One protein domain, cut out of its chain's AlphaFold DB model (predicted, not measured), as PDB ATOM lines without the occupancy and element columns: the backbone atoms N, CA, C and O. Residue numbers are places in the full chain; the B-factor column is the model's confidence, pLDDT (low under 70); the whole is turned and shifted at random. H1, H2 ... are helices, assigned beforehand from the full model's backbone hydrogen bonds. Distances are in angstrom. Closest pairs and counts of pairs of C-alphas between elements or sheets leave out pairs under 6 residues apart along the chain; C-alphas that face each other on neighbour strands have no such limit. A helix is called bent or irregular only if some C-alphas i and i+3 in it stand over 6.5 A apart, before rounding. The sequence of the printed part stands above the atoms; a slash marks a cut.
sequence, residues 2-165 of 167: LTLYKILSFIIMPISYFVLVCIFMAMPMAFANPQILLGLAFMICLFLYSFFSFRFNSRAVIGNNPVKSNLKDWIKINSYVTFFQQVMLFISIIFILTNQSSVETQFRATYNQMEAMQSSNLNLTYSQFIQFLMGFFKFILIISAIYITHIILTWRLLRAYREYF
ATOM      1  N   LEU A   2     143.467 104.822  87.826       87.31
ATOM      2  CA  LEU A   2     144.457 104.284  88.776       87.31
ATOM      3  C   LEU A   2     144.621 105.152  90.038       87.31
ATOM      4  O   LEU A   2     144.638 104.624  91.143       87.31
ATOM      5  N   THR A   3     144.700 106.477  89.881       90.94
ATOM      6  CA  THR A   3     144.860 107.421  91.002       90.94
ATOM      7  C   THR A   3     143.699 107.336  91.988       90.94
ATOM      8  O   THR A   3     143.921 107.195  93.184       90.94
ATOM      9  N   LEU A   4     142.461 107.336  91.477       92.31
ATOM     10  CA  LEU A   4     141.259 107.190  92.296       92.31
ATOM     11  C   LEU A   4     141.266 105.860  93.058       92.31
ATOM     12  O   LEU A   4     141.018 105.848  94.256       92.31
ATOM     13  N   TYR A   5     141.605 104.753  92.389       94.50
ATOM     14  CA  TYR A   5     141.715 103.448  93.041       94.50
ATOM     15  C   TYR A   5     142.719 103.464  94.198       94.50
ATOM     16  O   TYR A   5     142.362 103.073  95.304       94.50
ATOM     17  N   LYS A   6     143.929 103.995  93.969       92.81
ATOM     18  CA  LYS A   6     144.973 104.099  94.998       92.81
ATOM     19  C   LYS A   6     144.481 104.884  96.216       92.81
ATOM     20  O   LYS A   6     144.606 104.391  97.331       92.81
ATOM     21  N   ILE A   7     143.887 106.063  96.003       95.12
ATOM     22  CA  ILE A   7     143.352 106.910  97.083       95.12
ATOM     23  C   ILE A   7     142.284 106.153  97.880       95.12
ATOM     24  O   ILE A   7     142.369 106.069  99.103       95.12
ATOM     25  N   LEU A   8     141.313 105.547  97.192       94.69
ATOM     26  CA  LEU A   8     140.244 104.791  97.843       94.69
ATOM     27  C   LEU A   8     140.789 103.585  98.626       94.69
ATOM     28  O   LEU A   8     140.324 103.346  99.737       94.69
ATOM     29  N   SER A   9     141.797 102.869  98.114       95.44
ATOM     30  CA  SER A   9     142.437 101.763  98.843       95.44
ATOM     31  C   SER A   9     143.060 102.223 100.164       95.44
ATOM     32  O   SER A   9     142.961 101.513 101.164       95.44
ATOM     33  N   PHE A  10     143.684 103.406 100.189       94.44
ATOM     34  CA  PHE A  10     144.253 103.972 101.416       94.44
ATOM     35  C   PHE A  10     143.181 104.451 102.401       94.44
ATOM     36  O   PHE A  10     143.372 104.287 103.600       94.44
ATOM     37  N   ILE A  11     142.048 104.977 101.923       94.81
ATOM     38  CA  ILE A  11     140.912 105.384 102.776       94.81
ATOM     39  C   ILE A  11     140.205 104.168 103.391       94.81
ATOM     40  O   ILE A  11     139.830 104.183 104.559       94.81
ATOM     41  N   ILE A  12     140.024 103.102 102.612       95.50
ATOM     42  CA  ILE A  12     139.309 101.890 103.036       95.50
ATOM     43  C   ILE A  12     140.081 101.114 104.109       95.50
ATOM     44  O   ILE A  12     139.476 100.463 104.959       95.50
ATOM     45  N   MET A  13     141.412 101.171 104.092       94.75
ATOM     46  CA  MET A  13     142.248 100.413 105.019       94.75
ATOM     47  C   MET A  13     141.989 100.741 106.510       94.75
ATOM     48  O   MET A  13     141.666  99.804 107.244       94.75
ATOM     49  N   PRO A  14     142.044 102.001 106.994       94.94
ATOM     50  CA  PRO A  14     141.740 102.309 108.395       94.94
ATOM     51  C   PRO A  14     140.303 101.932 108.778       94.94
ATOM     52  O   PRO A  14     140.081 101.406 109.866       94.94
ATOM     53  N   ILE A  15     139.341 102.105 107.864       94.56
ATOM     54  CA  ILE A  15     137.947 101.687 108.074       94.56
ATOM     55  C   ILE A  15     137.877 100.171 108.296       94.56
ATOM     56  O   ILE A  15     137.206  99.706 109.213       94.56
ATOM     57  N   SER A  16     138.608  99.388 107.501       94.94
ATOM     58  CA  SER A  16     138.625  97.932 107.639       94.94
ATOM     59  C   SER A  16     139.244  97.464 108.957       94.94
ATOM     60  O   SER A  16     138.744  96.515 109.554       94.94
ATOM     61  N   TYR A  17     140.275  98.149 109.462       95.38
ATOM     62  CA  TYR A  17     140.833  97.839 110.781       95.38
ATOM     63  C   TYR A  17     139.871  98.194 111.912       95.38
ATOM     64  O   TYR A  17     139.756  97.431 112.867       95.38
ATOM     65  N   PHE A  18     139.130  99.296 111.789       95.00
ATOM     66  CA  PHE A  18     138.051  99.596 112.726       95.00
ATOM     67  C   PHE A  18     136.980  98.493 112.714       95.00
ATOM     68  O   PHE A  18     136.601  97.987 113.768       95.00
ATOM     69  N   VAL A  19     136.569  98.032 111.527       95.06
ATOM     70  CA  VAL A  19     135.645  96.894 111.386       95.06
ATOM     71  C   VAL A  19     136.211  95.622 112.023       95.06
ATOM     72  O   VAL A  19     135.464  94.899 112.675       95.06
ATOM     73  N   LEU A  20     137.515  95.359 111.898       96.50
ATOM     74  CA  LEU A  20     138.163  94.217 112.548       96.50
ATOM     75  C   LEU A  20     138.017  94.265 114.074       96.50
ATOM     76  O   LEU A  20     137.695  93.249 114.686       96.50
ATOM     77  N   VAL A  21     138.194  95.439 114.684       96.56
ATOM     78  CA  VAL A  21     137.954  95.621 116.124       96.56
ATOM     79  C   VAL A  21     136.491  95.319 116.464       96.56
ATOM     80  O   VAL A  21     136.228  94.549 117.387       96.56
ATOM     81  N   CYS A  22     135.537  95.833 115.679       94.12
ATOM     82  CA  CYS A  22     134.114  95.537 115.872       94.12
ATOM     83  C   CYS A  22     133.796  94.036 115.763       94.12
ATOM     84  O   CYS A  22     132.988  93.535 116.542       94.12
ATOM     85  N   ILE A  23     134.444  93.309 114.842       95.00
ATOM     86  CA  ILE A  23     134.289  91.853 114.700       95.00
ATOM     87  C   ILE A  23     134.693  91.151 115.998       95.00
ATOM     88  O   ILE A  23     133.931  90.332 116.508       95.00
ATOM     89  N   PHE A  24     135.856  91.485 116.564       94.75
ATOM     90  CA  PHE A  24     136.312  90.874 117.816       94.75
ATOM     91  C   PHE A  24     135.386  91.188 118.994       94.75
ATOM     92  O   PHE A  24     135.101  90.296 119.790       94.75
ATOM     93  N   MET A  25     134.863  92.416 119.080       93.38
ATOM     94  CA  MET A  25     133.914  92.796 120.134       93.38
ATOM     95  C   MET A  25     132.562  92.082 120.002       93.38
ATOM     96  O   MET A  25     131.951  91.728 121.008       93.38
ATOM     97  N   ALA A  26     132.088  91.854 118.775       91.06
ATOM     98  CA  ALA A  26     130.801  91.209 118.517       91.06
ATOM     99  C   ALA A  26     130.859  89.671 118.566       91.06
ATOM    100  O   ALA A  26     129.820  89.018 118.669       91.06
ATOM    101  N   MET A  27     132.056  89.081 118.507       91.94
ATOM    102  CA  MET A  27     132.249  87.633 118.419       91.94
ATOM    103  C   MET A  27     131.612  86.843 119.583       91.94
ATOM    104  O   MET A  27     130.911  85.870 119.295       91.94
ATOM    105  N   PRO A  28     131.743  87.240 120.869       91.50
ATOM    106  CA  PRO A  28     131.097  86.514 121.967       91.50
ATOM    107  C   PRO A  28     129.567  86.504 121.851       91.50
ATOM    108  O   PRO A  28     128.930  85.473 122.061       91.50
ATOM    109  N   MET A  29     128.975  87.634 121.447       88.81
ATOM    110  CA  MET A  29     127.527  87.744 121.240       88.81
ATOM    111  C   MET A  29     127.054  86.896 120.058       88.81
ATOM    112  O   MET A  29     125.976  86.311 120.119       88.81
ATOM    113  N   ALA A  30     127.861  86.783 119.001       88.94
ATOM    114  CA  ALA A  30     127.525  85.972 117.836       88.94
ATOM    115  C   ALA A  30     127.458  84.472 118.149       88.94
ATOM    116  O   ALA A  30     126.606  83.775 117.604       88.94
ATOM    117  N   PHE A  31     128.308  83.975 119.051       88.12
ATOM    118  CA  PHE A  31     128.223  82.586 119.509       88.12
ATOM    119  C   PHE A  31     127.025  82.333 120.429       88.12
ATOM    120  O   PHE A  31     126.503  81.221 120.450       88.12
ATOM    121  N   ALA A  32     126.564  83.355 121.154       90.38
ATOM    122  CA  ALA A  32     125.373  83.267 121.995       90.38
ATOM    123  C   ALA A  32     124.061  83.380 121.195       90.38
ATOM    124  O   ALA A  32     123.061  82.771 121.570       90.38
ATOM    125  N   ASN A  33     124.049  84.146 120.098       88.12
ATOM    126  CA  ASN A  33     122.876  84.333 119.250       88.12
ATOM    127  C   ASN A  33     123.211  84.089 117.762       88.12
ATOM    128  O   ASN A  33     123.774  84.973 117.103       88.12
ATOM    129  N   PRO A  34     122.781  82.945 117.191       83.94
ATOM    130  CA  PRO A  34     123.041  82.581 115.797       83.94
ATOM    131  C   PRO A  34     122.577  83.615 114.761       83.94
ATOM    132  O   PRO A  34     123.137  83.677 113.667       83.94
ATOM    133  N   GLN A  35     121.587  84.456 115.085       86.56
ATOM    134  CA  GLN A  35     121.096  85.503 114.179       86.56
ATOM    135  C   GLN A  35     122.171  86.561 113.876       86.56
ATOM    136  O   GLN A  35     122.189  87.138 112.789       86.56
ATOM    137  N   ILE A  36     123.100  86.790 114.808       88.88
ATOM    138  CA  ILE A  36     124.189  87.772 114.675       88.88
ATOM    139  C   ILE A  36     125.330  87.214 113.808       88.88
ATOM    140  O   ILE A  36     126.072  87.976 113.185       88.88
ATOM    141  N   LEU A  37     125.450  85.886 113.712       90.94
ATOM    142  CA  LEU A  37     126.553  85.204 113.035       90.94
ATOM    143  C   LEU A  37     126.641  85.568 111.544       90.94
ATOM    144  O   LEU A  37     127.735  85.763 111.014       90.94
ATOM    145  N   LEU A  38     125.489  85.735 110.884       90.31
ATOM    146  CA  LEU A  38     125.430  86.174 109.488       90.31
ATOM    147  C   LEU A  38     125.949  87.611 109.319       90.31
ATOM    148  O   LEU A  38     126.724  87.887 108.404       90.31
ATOM    149  N   GLY A  39     125.568  88.519 110.222       90.81
ATOM    150  CA  GLY A  39     126.078  89.892 110.230       90.81
ATOM    151  C   GLY A  39     127.594  89.936 110.442       90.81
ATOM    152  O   GLY A  39     128.300  90.659 109.736       90.81
ATOM    153  N   LEU A  40     128.107  89.096 111.346       93.94
ATOM    154  CA  LEU A  40     129.542  88.961 111.589       93.94
ATOM    155  C   LEU A  40     130.285  88.425 110.355       93.94
ATOM    156  O   LEU A  40     131.340  88.948 110.002       93.94
ATOM    157  N   ALA A  41     129.715  87.436 109.657       93.19
ATOM    158  CA  ALA A  41     130.281  86.895 108.421       93.19
ATOM    159  C   ALA A  41     130.416  87.971 107.329       93.19
ATOM    160  O   ALA A  41     131.456  88.064 106.677       93.19
ATOM    161  N   PHE A  42     129.411  88.837 107.176       95.06
ATOM    162  CA  PHE A  42     129.484  89.975 106.260       95.06
ATOM    163  C   PHE A  42     130.603  90.959 106.623       95.06
ATOM    164  O   PHE A  42     131.370  91.368 105.748       95.06
ATOM    165  N   MET A  43     130.765  91.288 107.908       95.50
ATOM    166  CA  MET A  43     131.869  92.144 108.364       95.50
ATOM    167  C   MET A  43     133.238  91.509 108.083       95.50
ATOM    168  O   MET A  43     134.148  92.199 107.620       95.50
ATOM    169  N   ILE A  44     133.378  90.195 108.293       96.44
ATOM    170  CA  ILE A  44     134.607  89.450 107.981       96.44
ATOM    171  C   ILE A  44     134.908  89.511 106.481       96.44
ATOM    172  O   ILE A  44     136.036  89.830 106.103       96.44
ATOM    173  N   CYS A  45     133.920  89.265 105.616       97.38
ATOM    174  CA  CYS A  45     134.102  89.371 104.167       97.38
ATOM    175  C   CYS A  45     134.549  90.773 103.743       97.38
ATOM    176  O   CYS A  45     135.455  90.895 102.918       97.38
ATOM    177  N   LEU A  46     133.971  91.821 104.333       97.62
ATOM    178  CA  LEU A  46     134.368  93.203 104.077       97.62
ATOM    179  C   LEU A  46     135.826  93.455 104.478       97.62
ATOM    180  O   LEU A  46     136.587  94.011 103.681       97.62
ATOM    181  N   PHE A  47     136.239  93.004 105.665       97.88
ATOM    182  CA  PHE A  47     137.628  93.117 106.114       97.88
ATOM    183  C   PHE A  47     138.591  92.362 105.188       97.88
ATOM    184  O   PHE A  47     139.574  92.938 104.717       97.88
ATOM    185  N   LEU A  48     138.296  91.096 104.875       97.81
ATOM    186  CA  LEU A  48     139.126  90.279 103.989       97.81
ATOM    187  C   LEU A  48     139.227  90.902 102.597       97.81
ATOM    188  O   LEU A  48     140.322  90.995 102.038       97.81
ATOM    189  N   TYR A  49     138.112  91.388 102.049       98.19
ATOM    190  CA  TYR A  49     138.107  92.125 100.792       98.19
ATOM    191  C   TYR A  49     139.039  93.343 100.852       98.19
ATOM    192  O   TYR A  49     139.909  93.488  99.986       98.19
ATOM    193  N   SER A  50     138.896  94.203 101.865       97.75
ATOM    194  CA  SER A  50     139.745  95.385 102.054       97.75
ATOM    195  C   SER A  50     141.224  95.011 102.149       97.75
ATOM    196  O   SER A  50     142.051  95.600 101.455       97.75
ATOM    197  N   PHE A  51     141.557  93.988 102.934       97.38
ATOM    198  CA  PHE A  51     142.931  93.537 103.130       97.38
ATOM    199  C   PHE A  51     143.562  92.991 101.843       97.38
ATOM    200  O   PHE A  51     144.650  93.415 101.439       97.38
ATOM    201  N   PHE A  52     142.884  92.068 101.156       97.50
ATOM    202  CA  PHE A  52     143.425  91.459  99.941       97.50
ATOM    203  C   PHE A  52     143.465  92.439  98.767       97.50
ATOM    204  O   PHE A  52     144.444  92.448  98.016       97.50
ATOM    205  N   SER A  53     142.453  93.300  98.622       96.94
ATOM    206  CA  SER A  53     142.461  94.342  97.591       96.94
ATOM    207  C   SER A  53     143.563  95.377  97.839       96.94
ATOM    208  O   SER A  53     144.254  95.753  96.893       96.94
ATOM    209  N   PHE A  54     143.825  95.750  99.097       96.56
ATOM    210  CA  PHE A  54     144.967  96.593  99.444       96.56
ATOM    211  C   PHE A  54     146.300  95.907  99.116       96.56
ATOM    212  O   PHE A  54     147.165  96.509  98.485       96.56
ATOM    213  N   ARG A  55     146.458  94.620  99.451       94.75
ATOM    214  CA  ARG A  55     147.666  93.852  99.103       94.75
ATOM    215  C   ARG A  55     147.902  93.799  97.591       94.75
ATOM    216  O   ARG A  55     149.050  93.910  97.160       94.75
ATOM    217  N   PHE A  56     146.842  93.643  96.796       95.81
ATOM    218  CA  PHE A  56     146.914  93.735  95.335       95.81
ATOM    219  C   PHE A  56     147.346  95.135  94.880       95.81
ATOM    220  O   PHE A  56     148.264  95.244  94.067       95.81
ATOM    221  N   ASN A  57     146.770  96.197  95.451       95.38
ATOM    222  CA  ASN A  57     147.172  97.571  95.156       95.38
ATOM    223  C   ASN A  57     148.662  97.814  95.460       95.38
ATOM    224  O   ASN A  57     149.408  98.264  94.592       95.38
ATOM    225  N   SER A  58     149.129  97.467  96.660       93.44
ATOM    226  CA  SER A  58     150.517  97.702  97.071       93.44
ATOM    227  C   SER A  58     151.520  96.895  96.251       93.44
ATOM    228  O   SER A  58     152.550  97.432  95.850       93.44
ATOM    229  N   ARG A  59     151.240  95.612  95.985       92.56
ATOM    230  CA  ARG A  59     152.200  94.734  95.302       92.56
ATOM    231  C   ARG A  59     152.152  94.858  93.786       92.56
ATOM    232  O   ARG A  59     153.198  95.093  93.195       92.56
ATOM    233  N   ALA A  60     150.976  94.718  93.178       92.19
ATOM    234  CA  ALA A  60     150.843  94.666  91.723       92.19
ATOM    235  C   ALA A  60     150.663  96.059  91.104       92.19
ATOM    236  O   ALA A  60     151.342  96.386  90.141       92.19
ATOM    237  N   VAL A  61     149.786  96.903  91.661       91.31
ATOM    238  CA  VAL A  61     149.438  98.200  91.037       91.31
ATOM    239  C   VAL A  61     150.483  99.287  91.305       91.31
ATOM    240  O   VAL A  61     150.735 100.133  90.448       91.31
ATOM    241  N   ILE A  62     151.054  99.318  92.512       92.12
ATOM    242  CA  ILE A  62     152.098 100.277  92.898       92.12
ATOM    243  C   ILE A  62     153.480  99.663  92.690       92.12
ATOM    244  O   ILE A  62     154.331 100.284  92.066       92.12
ATOM    245  N   GLY A  63     153.697  98.460  93.221       89.25
ATOM    246  CA  GLY A  63     155.010  97.824  93.216       89.25
ATOM    247  C   GLY A  63     155.394  97.118  91.916       89.25
ATOM    248  O   GLY A  63     156.539  96.697  91.822       89.25
ATOM    249  N   ASN A  64     154.477  96.948  90.953       89.50
ATOM    250  CA  ASN A  64     154.693  96.159  89.729       89.50
ATOM    251  C   ASN A  64     155.295  94.763  89.993       89.50
ATOM    252  O   ASN A  64     156.053  94.233  89.186       89.50
ATOM    253  N   ASN A  65     154.959  94.156  91.132       89.88
ATOM    254  CA  ASN A  65     155.440  92.835  91.513       89.88
ATOM    255  C   ASN A  65     154.413  91.754  91.155       89.88
ATOM    256  O   ASN A  65     153.205  91.992  91.306       89.88
ATOM    257  N   PRO A  66     154.865  90.546  90.774       89.38
ATOM    258  CA  PRO A  66     153.972  89.415  90.593       89.38
ATOM    259  C   PRO A  66     153.267  89.051  91.908       89.38
ATOM    260  O   PRO A  66     153.800  89.184  93.017       89.38
ATOM    261  N   VAL A  67     152.033  88.581  91.782       91.25
ATOM    262  CA  VAL A  67     151.158  88.170  92.879       91.25
ATOM    263  C   VAL A  67     150.636  86.761  92.628       91.25
ATOM    264  O   VAL A  67     150.435  86.348  91.494       91.25
ATOM    265  N   LYS A  68     150.386  86.011  93.704       89.88
ATOM    266  CA  LYS A  68     149.847  84.650  93.591       89.88
ATOM    267  C   LYS A  68     148.447  84.665  92.979       89.88
ATOM    268  O   LYS A  68     147.624  85.497  93.368       89.88
ATOM    269  N   SER A  69     148.164  83.691  92.120       87.44
ATOM    270  CA  SER A  69     146.838  83.389  91.563       87.44
ATOM    271  C   SER A  69     145.729  83.422  92.628       87.44
ATOM    272  O   SER A  69     144.753  84.156  92.468       87.44
ATOM    273  N   ASN A  70     145.951  82.783  93.782       90.81
ATOM    274  CA  ASN A  70     145.003  82.748  94.905       90.81
ATOM    275  C   ASN A  70     144.562  84.138  95.399       90.81
ATOM    276  O   ASN A  70     143.441  84.287  95.878       90.81
ATOM    277  N   LEU A  71     145.408  85.176  95.296       93.12
ATOM    278  CA  LEU A  71     145.043  86.531  95.730       93.12
ATOM    279  C   LEU A  71     143.830  87.054  94.948       93.12
ATOM    280  O   LEU A  71     142.961  87.712  95.515       93.12
ATOM    281  N   LYS A  72     143.756  86.734  93.655       93.00
ATOM    282  CA  LYS A  72     142.635  87.104  92.789       93.00
ATOM    283  C   LYS A  72     141.332  86.472  93.260       93.00
ATOM    284  O   LYS A  72     140.305  87.149  93.268       93.00
ATOM    285  N   ASP A  73     141.378  85.205  93.648       94.12
ATOM    286  CA  ASP A  73     140.193  84.451  94.053       94.12
ATOM    287  C   ASP A  73     139.695  84.910  95.421       94.12
ATOM    288  O   ASP A  73     138.503  85.187  95.576       94.12
ATOM    289  N   TRP A  74     140.616  85.151  96.360       96.25
ATOM    290  CA  TRP A  74     140.308  85.792  97.639       96.25
ATOM    291  C   TRP A  74     139.631  87.152  97.458       96.25
ATOM    292  O   TRP A  74     138.625  87.425  98.114       96.25
ATOM    293  N   ILE A  75     140.133  87.996  96.548       97.00
ATOM    294  CA  ILE A  75     139.496  89.285  96.255       97.00
ATOM    295  C   ILE A  75     138.106  89.066  95.667       97.00
ATOM    296  O   ILE A  75     137.158  89.687  96.136       97.00
ATOM    297  N   LYS A  76     137.962  88.198  94.659       95.88
ATOM    298  CA  LYS A  76     136.685  87.980  93.967       95.88
ATOM    299  C   LYS A  76     135.589  87.506  94.911       95.88
ATOM    300  O   LYS A  76     134.565  88.180  95.001       95.88
ATOM    301  N   ILE A  77     135.820  86.414  95.637       96.62
ATOM    302  CA  ILE A  77     134.813  85.802  96.515       96.62
ATOM    303  C   ILE A  77     134.332  86.821  97.556       96.62
ATOM    304  O   ILE A  77     133.136  87.088  97.657       96.62
ATOM    305  N   ASN A  78     135.266  87.477  98.252       98.00
ATOM    306  CA  ASN A  78     134.914  88.457  99.279       98.00
ATOM    307  C   ASN A  78     134.307  89.733  98.689       98.00
ATOM    308  O   ASN A  78     133.414  90.326  99.294       98.00
ATOM    309  N   SER A  79     134.736  90.149  97.494       97.50
ATOM    310  CA  SER A  79     134.163  91.319  96.827       97.50
ATOM    311  C   SER A  79     132.716  91.105  96.400       97.50
ATOM    312  O   SER A  79     131.967  92.068  96.438       97.50
ATOM    313  N   TYR A  80     132.290  89.888  96.038       97.81
ATOM    314  CA  TYR A  80     130.886  89.633  95.694       97.81
ATOM    315  C   TYR A  80     129.975  89.786  96.909       97.81
ATOM    316  O   TYR A  80     128.979  90.504  96.838       97.81
ATOM    317  N   VAL A  81     130.358  89.178  98.034       97.31
ATOM    318  CA  VAL A  81     129.614  89.287  99.296       97.31
ATOM    319  C   VAL A  81     129.590  90.736  99.781       97.31
ATOM    320  O   VAL A  81     128.526  91.278 100.069       97.31
ATOM    321  N   THR A  82     130.753  91.394  99.791       97.94
ATOM    322  CA  THR A  82     130.866  92.798 100.211       97.94
ATOM    323  C   THR A  82     130.055  93.707  99.294       97.94
ATOM    324  O   THR A  82     129.334  94.570  99.776       97.94
ATOM    325  N   PHE A  83     130.118  93.515  97.974       98.31
ATOM    326  CA  PHE A  83     129.359  94.323  97.019       98.31
ATOM    327  C   PHE A  83     127.857  94.201  97.252       98.31
ATOM    328  O   PHE A  83     127.174  95.216  97.355       98.31
ATOM    329  N   PHE A  84     127.358  92.970  97.388       97.56
ATOM    330  CA  PHE A  84     125.955  92.715  97.699       97.56
ATOM    331  C   PHE A  84     125.531  93.421  98.993       97.56
ATOM    332  O   PHE A  84     124.553  94.169  98.993       97.56
ATOM    333  N   GLN A  85     126.309  93.255 100.066       96.38
ATOM    334  CA  GLN A  85     126.052  93.907 101.349       96.38
ATOM    335  C   GLN A  85     126.016  95.435 101.217       96.38
ATOM    336  O   GLN A  85     125.096  96.068 101.731       96.38
ATOM    337  N   GLN A  86     126.997  96.036 100.536       97.81
ATOM    338  CA  GLN A  86     127.073  97.491 100.404       97.81
ATOM    339  C   GLN A  86     125.924  98.049  99.567       97.81
ATOM    340  O   GLN A  86     125.350  99.061  99.950       97.81
ATOM    341  N   VAL A  87     125.531  97.374  98.481       97.81
ATOM    342  CA  VAL A  87     124.368  97.771  97.671       97.81
ATOM    343  C   VAL A  87     123.079  97.708  98.487       97.81
ATOM    344  O   VAL A  87     122.320  98.676  98.485       97.81
ATOM    345  N   MET A  88     122.844  96.614  99.217       96.94
ATOM    346  CA  MET A  88     121.672  96.488 100.092       96.94
ATOM    347  C   MET A  88     121.641  97.610 101.132       96.94
ATOM    348  O   MET A  88     120.654  98.331 101.237       96.94
ATOM    349  N   LEU A  89     122.756  97.822 101.831       96.00
ATOM    350  CA  LEU A  89     122.885  98.860 102.848       96.00
ATOM    351  C   LEU A  89     122.723 100.274 102.266       96.00
ATOM    352  O   LEU A  89     122.088 101.121 102.892       96.00
ATOM    353  N   PHE A  90     123.225 100.526 101.056       97.44
ATOM    354  CA  PHE A  90     123.054 101.799 100.355       97.44
ATOM    355  C   PHE A  90     121.572 102.092 100.088       97.44
ATOM    356  O   PHE A  90     121.080 103.171 100.421       97.44
ATOM    357  N   ILE A  91     120.845 101.111  99.545       97.25
ATOM    358  CA  ILE A  91     119.408 101.219  99.261       97.25
ATOM    359  C   ILE A  91     118.615 101.399 100.561       97.25
ATOM    360  O   ILE A  91     117.778 102.298 100.644       97.25
ATOM    361  N   SER A  92     118.900 100.595 101.590       95.25
ATOM    362  CA  SER A  92     118.216 100.677 102.886       95.25
ATOM    363  C   SER A  92     118.385 102.045 103.542       95.25
ATOM    364  O   SER A  92     117.417 102.606 104.050       95.25
ATOM    365  N   ILE A  93     119.589 102.619 103.504       96.00
ATOM    366  CA  ILE A  93     119.832 103.939 104.089       96.00
ATOM    367  C   ILE A  93     119.138 105.037 103.278       96.00
ATOM    368  O   ILE A  93     118.539 105.928 103.875       96.00
ATOM    369  N   ILE A  94     119.156 104.976 101.942       96.12
ATOM    370  CA  ILE A  94     118.397 105.930 101.117       96.12
ATOM    371  C   ILE A  94     116.909 105.870 101.456       96.12
ATOM    372  O   ILE A  94     116.281 106.916 101.625       96.12
ATOM    373  N   PHE A  95     116.352 104.666 101.596       95.12
ATOM    374  CA  PHE A  95     114.958 104.486 101.984       95.12
ATOM    375  C   PHE A  95     114.662 105.146 103.336       95.12
ATOM    376  O   PHE A  95     113.722 105.930 103.431       95.12
ATOM    377  N   ILE A  96     115.505 104.906 104.345       94.12
ATOM    378  CA  ILE A  96     115.379 105.511 105.679       94.12
ATOM    379  C   ILE A  96     115.447 107.042 105.612       94.12
ATOM    380  O   ILE A  96     114.633 107.730 106.223       94.12
ATOM    381  N   LEU A  97     116.411 107.588 104.868       93.19
ATOM    382  CA  LEU A  97     116.617 109.034 104.779       93.19
ATOM    383  C   LEU A  97     115.478 109.747 104.037       93.19
ATOM    384  O   LEU A  97     115.225 110.915 104.324       93.19
ATOM    385  N   THR A  98     114.804 109.065 103.108       93.81
ATOM    386  CA  THR A  98     113.693 109.625 102.319       93.81
ATOM    387  C   THR A  98     112.319 109.378 102.946       93.81
ATOM    388  O   THR A  98     111.424 110.197 102.764       93.81
ATOM    389  N   ASN A  99     112.155 108.308 103.729       92.75
ATOM    390  CA  ASN A  99     110.880 107.879 104.319       92.75
ATOM    391  C   ASN A  99     110.965 107.797 105.851       92.75
ATOM    392  O   ASN A  99     110.625 106.781 106.455       92.75
ATOM    393  N   GLN A 100     111.431 108.870 106.495       84.19
ATOM    394  CA  GLN A 100     111.656 108.892 107.948       84.19
ATOM    395  C   GLN A 100     110.391 108.561 108.754       84.19
ATOM    396  O   GLN A 100     110.458 107.825 109.734       84.19
ATOM    397  N   SER A 101     109.222 109.028 108.306       87.00
ATOM    398  CA  SER A 101     107.938 108.735 108.956       87.00
ATOM    399  C   SER A 101     107.603 107.241 108.981       87.00
ATOM    400  O   SER A 101     106.972 106.774 109.925       87.00
ATOM    401  N   SER A 102     108.054 106.472 107.987       88.06
ATOM    402  CA  SER A 102     107.807 105.028 107.895       88.06
ATOM    403  C   SER A 102     108.653 104.198 108.864       88.06
ATOM    404  O   SER A 102     108.321 103.040 109.104       88.06
ATOM    405  N   VAL A 103     109.733 104.769 109.407       89.88
ATOM    406  CA  VAL A 103     110.669 104.090 110.325       89.88
ATOM    407  C   VAL A 103     110.685 104.694 111.735       89.88
ATOM    408  O   VAL A 103     111.399 104.218 112.618       89.88
ATOM    409  N   GLU A 104     109.867 105.719 111.970       89.88
ATOM    410  CA  GLU A 104     109.768 106.453 113.235       89.88
ATOM    411  C   GLU A 104     109.416 105.534 114.416       89.88
ATOM    412  O   GLU A 104     110.004 105.639 115.494       89.88
ATOM    413  N   THR A 105     108.500 104.581 114.217       91.69
ATOM    414  CA  THR A 105     108.109 103.615 115.255       91.69
ATOM    415  C   THR A 105     109.298 102.762 115.703       91.69
ATOM    416  O   THR A 105     109.493 102.540 116.898       91.69
ATOM    417  N   GLN A 106     110.131 102.317 114.760       92.00
ATOM    418  CA  GLN A 106     111.330 101.533 115.038       92.00
ATOM    419  C   GLN A 106     112.394 102.380 115.740       92.00
ATOM    420  O   GLN A 106     113.052 101.891 116.661       92.00
ATOM    421  N   PHE A 107     112.543 103.653 115.368       92.50
ATOM    422  CA  PHE A 107     113.465 104.553 116.061       92.50
ATOM    423  C   PHE A 107     113.049 104.817 117.504       92.50
ATOM    424  O   PHE A 107     113.901 104.762 118.389       92.50
ATOM    425  N   ARG A 108     111.754 105.018 117.768       91.75
ATOM    426  CA  ARG A 108     111.231 105.142 119.138       91.75
ATOM    427  C   ARG A 108     111.454 103.877 119.950       91.75
ATOM    428  O   ARG A 108     111.919 103.963 121.080       91.75
ATOM    429  N   ALA A 109     111.185 102.710 119.369       91.50
ATOM    430  CA  ALA A 109     111.448 101.438 120.035       91.50
ATOM    431  C   ALA A 109     112.937 101.280 120.388       91.50
ATOM    432  O   ALA A 109     113.264 100.887 121.505       91.50
ATOM    433  N   THR A 110     113.832 101.648 119.467       89.50
ATOM    434  CA  THR A 110     115.287 101.594 119.683       89.50
ATOM    435  C   THR A 110     115.730 102.567 120.777       89.50
ATOM    436  O   THR A 110     116.511 102.193 121.648       89.50
ATOM    437  N   TYR A 111     115.205 103.796 120.769       90.25
ATOM    438  CA  TYR A 111     115.478 104.792 121.805       90.25
ATOM    439  C   TYR A 111     115.032 104.303 123.190       90.25
ATOM    440  O   TYR A 111     115.832 104.306 124.121       90.25
ATOM    441  N   ASN A 112     113.805 103.788 123.311       89.75
ATOM    442  CA  ASN A 112     113.279 103.284 124.582       89.75
ATOM    443  C   ASN A 112     114.096 102.091 125.114       89.75
ATOM    444  O   ASN A 112     114.300 101.966 126.318       89.75
ATOM    445  N   GLN A 113     114.577 101.208 124.230       87.25
ATOM    446  CA  GLN A 113     115.462 100.103 124.618       87.25
ATOM    447  C   GLN A 113     116.817 100.609 125.118       87.25
ATOM    448  O   GLN A 113     117.313 100.117 126.129       87.25
ATOM    449  N   MET A 114     117.402 101.598 124.438       85.06
ATOM    450  CA  MET A 114     118.650 102.228 124.866       85.06
ATOM    451  C   MET A 114     118.494 102.898 126.237       85.06
ATOM    452  O   MET A 114     119.353 102.714 127.098       85.06
ATOM    453  N   GLU A 115     117.398 103.628 126.448       84.31
ATOM    454  CA  GLU A 115     117.077 104.282 127.720       84.31
ATOM    455  C   GLU A 115     116.909 103.252 128.849       84.31
ATOM    456  O   GLU A 115     117.488 103.413 129.920       84.31
ATOM    457  N   ALA A 116     116.217 102.139 128.587       84.00
ATOM    458  CA  ALA A 116     116.037 101.058 129.559       84.00
ATOM    459  C   ALA A 116     117.339 100.310 129.906       84.00
ATOM    460  O   ALA A 116     117.461  99.756 130.998       84.00
ATOM    461  N   MET A 117     118.309 100.270 128.986       78.62
ATOM    462  CA  MET A 117     119.617  99.638 129.197       78.62
ATOM    463  C   MET A 117     120.640 100.571 129.863       78.62
ATOM    464  O   MET A 117     121.647 100.090 130.388       78.62
ATOM    465  N   GLN A 118     120.423 101.889 129.845       70.12
ATOM    466  CA  GLN A 118     121.340 102.854 130.445       70.12
ATOM    467  C   GLN A 118     121.003 103.114 131.915       70.12
ATOM    468  O   GLN A 118     120.046 103.800 132.254       70.12
ATOM    469  N   SER A 119     121.869 102.644 132.814       56.66
ATOM    470  CA  SER A 119     121.761 102.856 134.262       56.66
ATOM    471  C   SER A 119     122.216 104.252 134.726       56.66
ATOM    472  O   SER A 119     122.888 104.349 135.744       56.66
ATOM    473  N   SER A 120     121.825 105.328 134.030       63.84
ATOM    474  CA  SER A 120     122.163 106.750 134.281       63.84
ATOM    475  C   SER A 120     123.535 107.238 133.773       63.84
ATOM    476  O   SER A 120     124.562 106.605 134.010       63.84
ATOM    477  N   ASN A 121     123.503 108.361 133.025       55.62
ATOM    478  CA  ASN A 121     124.497 109.459 132.903       55.62
ATOM    479  C   ASN A 121     124.446 110.200 131.546       55.62
ATOM    480  O   ASN A 121     125.016 111.283 131.425       55.62
ATOM    481  N   LEU A 122     123.748 109.679 130.531       58.84
ATOM    482  CA  LEU A 122     123.516 110.381 129.262       58.84
ATOM    483  C   LEU A 122     122.045 110.799 129.160       58.84
ATOM    484  O   LEU A 122     121.210 110.029 128.703       58.84
ATOM    485  N   ASN A 123     121.731 112.037 129.556       72.31
ATOM    486  CA  ASN A 123     120.428 112.662 129.290       72.31
ATOM    487  C   ASN A 123     120.323 113.053 127.804       72.31
ATOM    488  O   ASN A 123     120.276 114.234 127.458       72.31
ATOM    489  N   LEU A 124     120.361 112.062 126.913       83.50
ATOM    490  CA  LEU A 124     120.135 112.248 125.485       83.50
ATOM    491  C   LEU A 124     118.634 112.344 125.242       83.50
ATOM    492  O   LEU A 124     117.904 111.389 125.482       83.50
ATOM    493  N   THR A 125     118.164 113.479 124.733       90.31
ATOM    494  CA  THR A 125     116.766 113.579 124.306       90.31
ATOM    495  C   THR A 125     116.536 112.746 123.043       90.31
ATOM    496  O   THR A 125     117.445 112.549 122.231       90.31
ATOM    497  N   TYR A 126     115.290 112.322 122.809       89.19
ATOM    498  CA  TYR A 126     114.919 111.630 121.569       89.19
ATOM    499  C   TYR A 126     115.342 112.404 120.308       89.19
ATOM    500  O   TYR A 126     115.846 111.821 119.350       89.19
ATOM    501  N   SER A 127     115.206 113.734 120.310       90.62
ATOM    502  CA  SER A 127     115.608 114.561 119.166       90.62
ATOM    503  C   SER A 127     117.118 114.527 118.916       90.62
ATOM    504  O   SER A 127     117.539 114.443 117.762       90.62
ATOM    505  N   GLN A 128     117.937 114.538 119.971       91.50
ATOM    506  CA  GLN A 128     119.390 114.409 119.856       91.50
ATOM    507  C   GLN A 128     119.793 113.013 119.368       91.50
ATOM    508  O   GLN A 128     120.658 112.898 118.497       91.50
ATOM    509  N   PHE A 129     119.131 111.963 119.863       90.88
ATOM    510  CA  PHE A 129     119.330 110.592 119.390       90.88
ATOM    511  C   PHE A 129     119.068 110.470 117.883       90.88
ATOM    512  O   PHE A 129     119.920 109.972 117.147       90.88
ATOM    513  N   ILE A 130     117.935 110.994 117.400       91.94
ATOM    514  CA  ILE A 130     117.605 110.974 115.970       91.94
ATOM    515  C   ILE A 130     118.618 111.771 115.151       91.94
ATOM    516  O   ILE A 130     119.071 111.287 114.116       91.94
ATOM    517  N   GLN A 131     119.017 112.966 115.594       92.44
ATOM    518  CA  GLN A 131     120.023 113.754 114.874       92.44
ATOM    519  C   GLN A 131     121.347 112.997 114.731       92.44
ATOM    520  O   GLN A 131     121.911 112.953 113.633       92.44
ATOM    521  N   PHE A 132     121.807 112.357 115.808       91.69
ATOM    522  CA  PHE A 132     123.001 111.519 115.780       91.69
ATOM    523  C   PHE A 132     122.839 110.339 114.815       91.69
ATOM    524  O   PHE A 132     123.687 110.132 113.947       91.69
ATOM    525  N   LEU A 133     121.722 109.613 114.908       92.31
ATOM    526  CA  LEU A 133     121.418 108.465 114.056       92.31
ATOM    527  C   LEU A 133     121.378 108.853 112.568       92.31
ATOM    528  O   LEU A 133     121.954 108.166 111.724       92.31
ATOM    529  N   MET A 134     120.760 109.989 112.236       92.88
ATOM    530  CA  MET A 134     120.706 110.511 110.867       92.88
ATOM    531  C   MET A 134     122.089 110.910 110.349       92.88
ATOM    532  O   MET A 134     122.413 110.649 109.189       92.88
ATOM    533  N   GLY A 135     122.918 111.529 111.196       94.56
ATOM    534  CA  GLY A 135     124.315 111.819 110.874       94.56
ATOM    535  C   GLY A 135     125.106 110.541 110.596       94.56
ATOM    536  O   GLY A 135     125.795 110.443 109.578       94.56
ATOM    537  N   PHE A 136     124.931 109.531 111.447       93.94
ATOM    538  CA  PHE A 136     125.555 108.222 111.298       93.94
ATOM    539  C   PHE A 136     125.131 107.524 109.998       93.94
ATOM    540  O   PHE A 136     125.988 107.066 109.245       93.94
ATOM    541  N   PHE A 137     123.840 107.515 109.661       95.06
ATOM    542  CA  PHE A 137     123.365 106.945 108.397       95.06
ATOM    543  C   PHE A 137     123.964 107.641 107.176       95.06
ATOM    544  O   PHE A 137     124.430 106.965 106.261       95.06
ATOM    545  N   LYS A 138     124.024 108.977 107.166       95.94
ATOM    546  CA  LYS A 138     124.671 109.726 106.075       95.94
ATOM    547  C   LYS A 138     126.154 109.374 105.947       95.94
ATOM    548  O   LYS A 138     126.637 109.180 104.834       95.94
ATOM    549  N   PHE A 139     126.865 109.249 107.067       95.69
ATOM    550  CA  PHE A 139     128.266 108.832 107.072       95.69
ATOM    551  C   PHE A 139     128.441 107.426 106.482       95.69
ATOM    552  O   PHE A 139     129.232 107.232 105.558       95.69
ATOM    553  N   ILE A 140     127.651 106.458 106.946       95.44
ATOM    554  CA  ILE A 140     127.696 105.077 106.458       95.44
ATOM    555  C   ILE A 140     127.315 104.985 104.970       95.44
ATOM    556  O   ILE A 140     127.914 104.198 104.236       95.44
ATOM    557  N   LEU A 141     126.394 105.824 104.487       97.25
ATOM    558  CA  LEU A 141     126.045 105.903 103.065       97.25
ATOM    559  C   LEU A 141     127.252 106.300 102.198       97.25
ATOM    560  O   LEU A 141     127.485 105.695 101.149       97.25
ATOM    561  N   ILE A 142     128.045 107.278 102.652       97.19
ATOM    562  CA  ILE A 142     129.275 107.709 101.970       97.19
ATOM    563  C   ILE A 142     130.295 106.566 101.943       97.19
ATOM    564  O   ILE A 142     130.874 106.281 100.892       97.19
ATOM    565  N   ILE A 143     130.484 105.876 103.072       96.31
ATOM    566  CA  ILE A 143     131.382 104.717 103.142       96.31
ATOM    567  C   ILE A 143     130.927 103.617 102.179       96.31
ATOM    568  O   ILE A 143     131.748 103.068 101.443       96.31
ATOM    569  N   SER A 144     129.627 103.341 102.109       97.44
ATOM    570  CA  SER A 144     129.088 102.342 101.186       97.44
ATOM    571  C   SER A 144     129.360 102.696  99.723       97.44
ATOM    572  O   SER A 144     129.881 101.868  98.969       97.44
ATOM    573  N   ALA A 145     129.135 103.953  99.325       97.69
ATOM    574  CA  ALA A 145     129.468 104.423  97.980       97.69
ATOM    575  C   ALA A 145     130.966 104.265  97.653       97.69
ATOM    576  O   ALA A 145     131.325 103.854  96.541       97.69
ATOM    577  N   ILE A 146     131.842 104.552  98.624       97.88
ATOM    578  CA  ILE A 146     133.297 104.372  98.508       97.88
ATOM    579  C   ILE A 146     133.640 102.904  98.240       97.88
ATOM    580  O   ILE A 146     134.378 102.614  97.293       97.88
ATOM    581  N   TYR A 147     133.080 101.973  99.016       98.00
ATOM    582  CA  TYR A 147     133.315 100.541  98.830       98.00
ATOM    583  C   TYR A 147     132.792 100.035  97.484       98.00
ATOM    584  O   TYR A 147     133.529  99.352  96.772       98.00
ATOM    585  N   ILE A 148     131.564 100.395  97.100       98.38
ATOM    586  CA  ILE A 148     130.972 100.024  95.804       98.38
ATOM    587  C   ILE A 148     131.886 100.478  94.661       98.38
ATOM    588  O   ILE A 148     132.272  99.679  93.802       98.38
ATOM    589  N   THR A 149     132.297 101.747  94.686       97.94
ATOM    590  CA  THR A 149     133.195 102.323  93.677       97.94
ATOM    591  C   THR A 149     134.533 101.588  93.643       97.94
ATOM    592  O   THR A 149     135.007 101.191  92.575       97.94
ATOM    593  N   HIS A 150     135.138 101.352  94.808       98.19
ATOM    594  CA  HIS A 150     136.416 100.658  94.912       98.19
ATOM    595  C   HIS A 150     136.341  99.211  94.400       98.19
ATOM    596  O   HIS A 150     137.251  98.773  93.691       98.19
ATOM    597  N   ILE A 151     135.250  98.485  94.662       98.19
ATOM    598  CA  ILE A 151     135.027  97.121  94.155       98.19
ATOM    599  C   ILE A 151     134.954  97.106  92.628       98.19
ATOM    600  O   ILE A 151     135.669  96.330  91.987       98.19
ATOM    601  N   ILE A 152     134.170  98.005  92.030       97.50
ATOM    602  CA  ILE A 152     134.039  98.102  90.569       97.50
ATOM    603  C   ILE A 152     135.405  98.377  89.922       97.50
ATOM    604  O   ILE A 152     135.771  97.740  88.925       97.50
ATOM    605  N   LEU A 153     136.188  99.294  90.499       97.31
ATOM    606  CA  LEU A 153     137.547  99.584  90.038       97.31
ATOM    607  C   LEU A 153     138.472  98.374  90.206       97.31
ATOM    608  O   LEU A 153     139.208  98.046  89.276       97.31
ATOM    609  N   THR A 154     138.379  97.669  91.337       97.06
ATOM    610  CA  THR A 154     139.151  96.448  91.605       97.06
ATOM    611  C   THR A 154     138.890  95.398  90.527       97.06
ATOM    612  O   THR A 154     139.832  94.875  89.941       97.06
ATOM    613  N   TRP A 155     137.631  95.122  90.177       96.75
ATOM    614  CA  TRP A 155     137.294  94.137  89.137       96.75
ATOM    615  C   TRP A 155     137.809  94.508  87.746       96.75
ATOM    616  O   TRP A 155     138.116  93.631  86.933       96.75
ATOM    617  N   ARG A 156     137.884  95.803  87.430       95.44
ATOM    618  CA  ARG A 156     138.502  96.271  86.184       95.44
ATOM    619  C   ARG A 156     140.023  96.082  86.229       95.44
ATOM    620  O   ARG A 156     140.583  95.539  85.282       95.44
ATOM    621  N   LEU A 157     140.673  96.430  87.339       94.31
ATOM    622  CA  LEU A 157     142.124  96.284  87.499       94.31
ATOM    623  C   LEU A 157     142.576  94.824  87.551       94.31
ATOM    624  O   LEU A 157     143.557  94.482  86.907       94.31
ATOM    625  N   LEU A 158     141.826  93.932  88.200       94.50
ATOM    626  CA  LEU A 158     142.100  92.490  88.168       94.50
ATOM    627  C   LEU A 158     142.078  91.913  86.745       94.50
ATOM    628  O   LEU A 158     142.712  90.892  86.481       94.50
ATOM    629  N   ARG A 159     141.318  92.528  85.828       92.31
ATOM    630  CA  ARG A 159     141.305  92.146  84.410       92.31
ATOM    631  C   ARG A 159     142.470  92.752  83.632       92.31
ATOM    632  O   ARG A 159     142.968  92.070  82.749       92.31
ATOM    633  N   ALA A 160     142.883  93.976  83.959       91.88
ATOM    634  CA  ALA A 160     144.005  94.653  83.310       91.88
ATOM    635  C   ALA A 160     145.371  94.088  83.741       91.88
ATOM    636  O   ALA A 160     146.261  93.943  82.920       91.88
ATOM    637  N   TYR A 161     145.519  93.696  85.007       91.69
ATOM    638  CA  TYR A 161     146.767  93.178  85.582       91.69
ATOM    639  C   TYR A 161     146.826  91.641  85.577       91.69
ATOM    640  O   TYR A 161     147.432  91.043  86.461       91.69
ATOM    641  N   ARG A 162     146.175  90.968  84.615       88.00
ATOM    642  CA  ARG A 162     146.139  89.488  84.565       88.00
ATOM    643  C   ARG A 162     147.533  88.866  84.507       88.00
ATOM    644  O   ARG A 162     147.749  87.850  85.154       88.00
ATOM    645  N   GLU A 163     148.446  89.493  83.775       88.06
ATOM    646  CA  GLU A 163     149.822  89.028  83.560       88.06
ATOM    647  C   GLU A 163     150.668  89.040  84.841       88.06
ATOM    648  O   GLU A 163     151.635  88.299  84.954       88.06
ATOM    649  N   TYR A 164     150.267  89.825  85.844       84.69
ATOM    650  CA  TYR A 164     150.943  89.877  87.139       84.69
ATOM    651  C   TYR A 164     150.564  88.704  88.053       84.69
ATOM    652  O   TYR A 164     151.141  88.578  89.131       84.69
ATOM    653  N   PHE A 165     149.597  87.859  87.676       86.19
ATOM    654  CA  PHE A 165     149.216  86.690  88.467       86.19
ATOM    655  C   PHE A 165     150.008  85.457  88.037       86.19
ATOM    656  O   PHE A 165     149.795  84.931  86.948       86.19
TER     657      PHE A 165
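Overview. This is residues 2 to 165 of the 167 residues of an uncharacterized protein of Arachidicoccus sp. B3-10 (UniProt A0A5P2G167). Two pairs of long antiparallel helices, the hairpin H1 and H2 and the pair H3 and H5, come together over part of their length and then splay apart as a V, the tight H1 to H2 link closing the hairpin at the free tip of its arm of the V. The short helix H4 lies across the end of the H3 and H5 pair where H3 ends and H5 begins, and the turn at residues 116 to 122 sticks out there. The printed part has 164 residues with five named helices, H1 to H5 in that order, and no named strand; the class is all helix. It is loose, with a radius of gyration of the C-alphas of 18.9 A, and elongated, spanning 58 by 35 by 25 A.

Arrangement. H1, residues 2 to 32, is irregular, with C-alphas 25 and 28 7.1 A apart, and has a kink of 43 degrees near residue 26. After a tight link comes H2, residues 34 to 62. H1 and H2 touch as a helical hairpin, at a shallow tilt of 27 degrees, opposite ways; their closest C-alphas, of Ala 30 and Ile 36, are 4.9 A apart. H3, residues 69 to 98, has a kink of 25 degrees near residue 81. With residues 71 to 85 alone it touches H2, at a steep tilt of 58 degrees; the closest C-alphas, of Cys 45 and Asn 78, are 5.0 A apart. H4, residues 100 to 117, is irregular, with C-alphas 102 and 105 7.5 A apart. H5, residues 126 to 160, is the hub and touches H1, H3 and H4. It touches H3 opposite ways at a shallow tilt of 34 degrees, only just short of steep, with the C-alphas of Gln 86 and Ser 144 closest at 5.3 A. Residues 5 to 12 of H1 alone touch H5, closest at the C-alphas of Tyr 5 and His 150, 6.3 A apart. H4 touches H5 with residues 107 to 111 alone, closest at the C-alphas of Tyr 111 and Tyr 126, 6.9 A apart. H1 and H3 are apart, and H4 is apart from H1 and from H2. Of the O i to N i+4 pairs, 23 of 27 in H1, 22 of 25 in H2, 25 of 26 in H3, 12 of 14 in H4 and 30 of 31 in H5 are within hydrogen-bond range.

Along the chain. H1 begins at C-alpha 2 (144.457, 104.284, 88.776) and measures 43.7 A from first to last C-alpha. H2 measures 41.0 A, H3 43.6 A and H4 24.5 A. H5, 51.0 A, ends at C-alpha 160 (144.005, 94.653, 83.310).

Size, cuts and confidence. The two C-alphas farthest apart, of Ser 120 and Glu 163, are 60.4 A apart. The printed part has no cut and no long link. The mean pLDDT of the printed part is 92.2; residues 119 to 122 are under 70.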